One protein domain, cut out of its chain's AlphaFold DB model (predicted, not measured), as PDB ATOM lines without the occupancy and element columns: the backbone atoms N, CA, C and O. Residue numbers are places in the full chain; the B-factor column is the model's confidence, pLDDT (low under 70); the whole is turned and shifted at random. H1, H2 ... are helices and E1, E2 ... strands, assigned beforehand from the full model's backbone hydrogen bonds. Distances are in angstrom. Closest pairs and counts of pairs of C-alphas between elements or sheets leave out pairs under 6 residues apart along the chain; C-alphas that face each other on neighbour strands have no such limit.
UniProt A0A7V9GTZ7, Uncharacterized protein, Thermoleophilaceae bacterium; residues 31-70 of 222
ATOM      1  N   GLU A  31      85.996  68.157 104.037       75.81
ATOM      2  CA  GLU A  31      86.182  69.147 105.099       75.81
ATOM      3  C   GLU A  31      87.423  68.777 105.913       75.81
ATOM      4  O   GLU A  31      87.512  67.672 106.450       75.81
ATOM      5  N   VAL A  32      88.386  69.696 106.009       75.88
ATOM      6  CA  VAL A  32      89.632  69.485 106.754       75.88
ATOM      7  C   VAL A  32      89.704  70.467 107.918       75.88
ATOM      8  O   VAL A  32      89.646  71.678 107.713       75.88
ATOM      9  N   LEU A  33      89.839  69.945 109.137       76.56
ATOM     10  CA  LEU A  33      90.066  70.730 110.350       76.56
ATOM     11  C   LEU A  33      91.469  70.425 110.877       76.56
ATOM     12  O   LEU A  33      91.821  69.259 111.038       76.56
ATOM     13  N   GLU A  34      92.264  71.455 111.159       74.56
ATOM     14  CA  GLU A  34      93.606  71.308 111.733       74.56
ATOM     15  C   GLU A  34      93.680  72.021 113.091       74.56
ATOM     16  O   GLU A  34      93.354  73.204 113.199       74.56
ATOM     17  N   HIS A  35      94.090  71.301 114.138       52.00
ATOM     18  CA  HIS A  35      94.302  71.861 115.475       52.00
ATOM     19  C   HIS A  35      95.384  71.078 116.227       52.00
ATOM     20  O   HIS A  35      95.354  69.852 116.234       52.00
ATOM     21  N   GLU A  36      96.345  71.780 116.837       66.50
ATOM     22  CA  GLU A  36      97.439  71.201 117.645       66.50
ATOM     23  C   GLU A  36      98.166  70.003 116.994       66.50
ATOM     24  O   GLU A  36      98.477  69.005 117.635       66.50
ATOM     25  N   GLY A  37      98.444  70.091 115.689       69.25
ATOM     26  CA  GLY A  37      99.148  69.035 114.945       69.25
ATOM     27  C   GLY A  37      98.269  67.852 114.523       69.25
ATOM     28  O   GLY A  37      98.756  66.948 113.844       69.25
ATOM     29  N   LEU A  38      96.977  67.870 114.856       60.84
ATOM     30  CA  LEU A  38      95.999  66.886 114.412       60.84
ATOM     31  C   LEU A  38      95.213  67.426 113.217       60.84
ATOM     32  O   LEU A  38      94.707  68.548 113.244       60.84
ATOM     33  N   ARG A  39      95.100  66.607 112.169       74.19
ATOM     34  CA  ARG A  39      94.319  66.907 110.967       74.19
ATOM     35  C   ARG A  39      93.146  65.942 110.864       74.19
ATOM     36  O   ARG A  39      93.337  64.749 110.643       74.19
ATOM     37  N   TRP A  40      91.938  66.469 111.009       71.94
ATOM     38  CA  TRP A  40      90.689  65.738 110.843       71.94
ATOM     39  C   TRP A  40      90.160  65.933 109.426       71.94
ATOM     40  O   TRP A  40      89.979  67.068 108.991       71.94
ATOM     41  N   ILE A  41      89.891  64.837 108.720       80.94
ATOM     42  CA  ILE A  41      89.378  64.843 107.347       80.94
ATOM     43  C   ILE A  41      87.991  64.198 107.368       80.94
ATOM     44  O   ILE A  41      87.865  63.002 107.619       80.94
ATOM     45  N   ASN A  42      86.951  64.994 107.133       77.94
ATOM     46  CA  ASN A  42      85.564  64.540 107.093       77.94
ATOM     47  C   ASN A  42      85.085  64.412 105.639       77.94
ATOM     48  O   ASN A  42      85.154  65.369 104.865       77.94
ATOM     49  N   ILE A  43      84.586  63.225 105.280       79.44
ATOM     50  CA  ILE A  43      84.035  62.910 103.956       79.44
ATOM     51  C   ILE A  43      82.639  62.316 104.154       79.44
ATOM     52  O   ILE A  43      82.486  61.152 104.515       79.44
ATOM     53  N   GLU A  44      81.598  63.111 103.912       67.44
ATOM     54  CA  GLU A  44      80.215  62.686 104.171       67.44
ATOM     55  C   GLU A  44      79.675  61.680 103.142       67.44
ATOM     56  O   GLU A  44      78.777  60.887 103.439       67.44
ATOM     57  N   ARG A  45      80.170  61.738 101.898       70.56
ATOM     58  CA  ARG A  45      79.740  60.867 100.796       70.56
ATOM     59  C   ARG A  45      80.939  60.477  99.934       70.56
ATOM     60  O   ARG A  45      81.292  61.251  99.050       70.56
ATOM     61  N   PRO A  46      81.533  59.291 100.144       71.81
ATOM     62  CA  PRO A  46      82.627  58.832  99.300       71.81
ATOM     63  C   PRO A  46      82.101  58.525  97.889       71.81
ATOM     64  O   PRO A  46      81.332  57.580  97.690       71.81
ATOM     65  N   GLY A  47      82.456  59.368  96.918       75.88
ATOM     66  CA  GLY A  47      82.229  59.169  95.490       75.88
ATOM     67  C   GLY A  47      83.529  58.853  94.745       75.88
ATOM     68  O   GLY A  47      84.589  58.668  95.340       75.88
ATOM     69  N   ALA A  48      83.458  58.785  93.412       73.94
ATOM     70  CA  ALA A  48      84.625  58.489  92.574       73.94
ATOM     71  C   ALA A  48      85.706  59.589  92.640       73.94
ATOM     72  O   ALA A  48      86.890  59.286  92.534       73.94
ATOM     73  N   ALA A  49      85.303  60.848  92.845       74.25
ATOM     74  CA  ALA A  49      86.222  61.978  92.963       74.25
ATOM     75  C   ALA A  49      86.977  61.976  94.300       74.25
ATOM     76  O   ALA A  49      88.187  62.180  94.333       74.25
ATOM     77  N   GLU A  50      86.280  61.687  95.402       75.56
ATOM     78  CA  GLU A  50      86.883  61.577  96.731       75.56
ATOM     79  C   GLU A  50      87.832  60.378  96.817       75.56
ATOM     80  O   GLU A  50      88.879  60.471  97.450       75.56
ATOM     81  N   ARG A  51      87.509  59.267  96.139       73.62
ATOM     82  CA  ARG A  51      88.397  58.102  96.049       73.62
ATOM     83  C   ARG A  51      89.712  58.437  95.346       73.62
ATOM     84  O   ARG A  51      90.764  58.134  95.892       73.62
ATOM     85  N   ALA A  52      89.653  59.086  94.182       77.44
ATOM     86  CA  ALA A  52      90.855  59.500  93.457       77.44
ATOM     87  C   ALA A  52      91.720  60.462  94.293       77.44
ATOM     88  O   ALA A  52      92.941  60.345  94.310       77.44
ATOM     89  N   TRP A  53      91.082  61.364  95.048       79.81
ATOM     90  CA  TRP A  53      91.777  62.259  95.975       79.81
ATOM     91  C   TRP A  53      92.453  61.516  97.139       79.81
ATOM     92  O   TRP A  53      93.552  61.889  97.547       79.81
ATOM     93  N   LEU A  54      91.818  60.467  97.676       78.56
ATOM     94  CA  LEU A  54      92.423  59.636  98.718       78.56
ATOM     95  C   LEU A  54      93.593  58.802  98.172       78.56
ATOM     96  O   LEU A  54      94.629  58.768  98.824       78.56
ATOM     97  N   GLU A  55      93.459  58.204  96.982       75.50
ATOM     98  CA  GLU A  55      94.514  57.416  96.317       75.50
ATOM     99  C   GLU A  55      95.769  58.251  96.002       75.50
ATOM    100  O   GLU A  55      96.884  57.748  96.093       75.50
ATOM    101  N   GLU A  56      95.615  59.535  95.666       79.19
ATOM    102  CA  GLU A  56      96.752  60.429  95.403       79.19
ATOM    103  C   GLU A  56      97.486  60.851  96.689       79.19
ATOM    104  O   GLU A  56      98.671  61.194  96.660       79.19
ATOM    105  N   ARG A  57      96.787  60.862  97.830       79.12
ATOM    106  CA  ARG A  57      97.263  61.496  99.070       79.12
ATOM    107  C   ARG A  57      97.589  60.508 100.189       79.12
ATOM    108  O   ARG A  57      98.276  60.890 101.136       79.12
ATOM    109  N   PHE A  58      97.118  59.267 100.076       76.88
ATOM    110  CA  PHE A  58      97.304  58.192 101.044       76.88
ATOM    111  C   PHE A  58      97.597  56.858 100.347       76.88
ATOM    112  O   PHE A  58      97.021  56.534  99.314       76.88
ATOM    113  N   ASP A  59      98.458  56.050 100.962       74.94
ATOM    114  CA  ASP A  59      98.881  54.741 100.449       74.94
ATOM    115  C   ASP A  59      98.045  53.597 101.064       74.94
ATOM    116  O   ASP A  59      98.572  52.692 101.708       74.94
ATOM    117  N   PHE A  60      96.709  53.677 100.973       74.12
ATOM    118  CA  PHE A  60      95.836  52.578 101.418       74.12
ATOM    119  C   PHE A  60      95.781  51.440 100.393       74.12
ATOM    120  O   PHE A  60      96.024  51.633  99.199       74.12
ATOM    121  N   HIS A  61      95.412  50.239 100.846       68.62
ATOM    122  CA  HIS A  61      95.308  49.091  99.955       68.62
ATOM    123  C   HIS A  61      94.108  49.261  98.996       68.62
ATOM    124  O   HIS A  61      93.044  49.706  99.429       68.62
ATOM    125  N   PRO A  62      94.197  48.845  97.713       68.62
ATOM    126  CA  PRO A  62      93.122  49.010  96.721       68.62
ATOM    127  C   PRO A  62      91.733  48.510  97.157       68.62
ATOM    128  O   PRO A  62      90.715  49.072  96.761       68.62
ATOM    129  N   LEU A  63      91.694  47.470  97.998       67.06
ATOM    130  CA  LEU A  63      90.459  46.898  98.548       67.06
ATOM    131  C   LEU A  63      89.795  47.787  99.616       67.06
ATOM    132  O   LEU A  63      88.571  47.776  99.723       67.06
ATOM    133  N   ASP A  64      90.562  48.593 100.357       69.00
ATOM    134  CA  ASP A  64      90.022  49.498 101.383       69.00
ATOM    135  C   ASP A  64      89.151  50.588 100.737       69.00
ATOM    136  O   ASP A  64      88.082  50.943 101.240       69.00
ATOM    137  N   TYR A  65      89.560  51.068  99.559       71.44
ATOM    138  CA  TYR A  65      88.790  52.035  98.776       71.44
ATOM    139  C   TYR A  65      87.474  51.457  98.239       71.44
ATOM    140  O   TYR A  65      86.457  52.155  98.184       71.44
ATOM    141  N   GLU A  66      87.469  50.181  97.848       68.12
ATOM    142  CA  GLU A  66      86.258  49.481  97.403       68.12
ATOM    143  C   GLU A  66      85.299  49.189  98.563       68.12
ATOM    144  O   GLU A  66      84.072  49.262  98.408       68.12
ATOM    145  N   ASP A  67      85.849  48.927  99.747       66.50
ATOM    146  CA  ASP A  67      85.084  48.696 100.966       66.50
ATOM    147  C   ASP A  67      84.362  49.960 101.444       66.50
ATOM    148  O   ASP A  67      83.170  49.898 101.753       66.50
ATOM    149  N   VAL A  68      85.027  51.120 101.411       69.69
ATOM    150  CA  VAL A  68      84.419  52.423 101.753       69.69
ATOM    151  C   VAL A  68      83.313  52.823 100.762       69.69
ATOM    152  O   VAL A  68      82.320  53.443 101.151       69.69
ATOM    153  N   ALA A  69      83.434  52.440  99.486       69.00
ATOM    154  CA  ALA A  69      82.404  52.686  98.471       69.00
ATOM    155  C   ALA A  69      81.175  51.763  98.619       69.00
ATOM    156  O   ALA A  69      80.069  52.078  98.160       69.00
ATOM    157  N   SER A  70      81.350  50.614  99.272       71.50
ATOM    158  CA  SER A  70      80.322  49.591  99.423       71.50
ATOM    159  C   SER A  70      79.353  49.926 100.565       71.50
ATOM    160  O   SER A  70      79.631  49.710 101.738       71.50
TER     161      SER A  70
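AT A GLANCE: This is residues 31 to 70 of the 222 residues of an uncharacterized protein of Thermoleophilaceae bacterium (UniProt A0A7V9GTZ7). A two-stranded hairpin, E1 and E2, makes one half of this elongated model, and two short helices, H1 and H2, running opposite ways and only loosely together, make the other; residues 43 to 47 join the halves. The tip of the hairpin, within the free-standing residues 34 to 39, sticks out at the far end from the helices. The printed part has 40 residues with two named strands and two named helices, in the order E1, E2, H1, H2. The sheet has the order E1 - E2 and is antiparallel, and the class is mixed, helices and strands. The whole is loose, with a radius of gyration of the C-alphas of 11.3 A, and it spans 32 by 20 by 14 A.

IN THESE COORDINATES: Find C-alpha 31 at (86.182, 69.147, 105.099); from there strand E1, residues 31 to 35, runs 13.5 A to C-alpha 35. Strand E2, residues 38 to 42, comes back over 13.0 A and ends at C-alpha 42, at (85.564, 64.540, 107.093). Look next at helix H1, residues 48 to 57, which measures 14.5 A from first to last C-alpha. Helix H2, residues 62 to 69, measures 11.5 A and ends at C-alpha 69, at (82.404, 52.686, 98.471).

HOW THE PARTS SIT: Begin with E1 and E2, a hairpin of antiparallel neighbour strands whose directions stand at 164 degrees. C-alphas 34 and 39 face each other at 4.5 A. Across the pair, N 33 and O 40 are within hydrogen-bond range at 2.9 A, and so are N 42 and O 31 at 2.8 A. From the sheet turn to the helices: E1 is apart from H1 and from H2, and E2 is apart from H2. H1 and H2 are close but not clearly touching; their closest C-alphas, those of Arg 51 and Tyr 65, are 6.7 A apart. Their lines stand at a steep tilt of 40 degrees, and they run opposite ways. In H1 every O i to N i+4 pair is within hydrogen-bond range; in H2, 3 of 4 are.

THE WHOLE: Look at Glu 36 and Ser 70 for the two C-alphas farthest apart, 33.0 A. The printed part has no cut, and its links, E1 to E2, E2 to H1 and H1 to H2, are tight. Residues 56 to 64, of which 62 to 64 belong to H2, stand free. In the B-factor column the mean pLDDT of the printed part is 72.6; residues 35 to 38, 44, 61 to 64 and 66 to 69 are under 70.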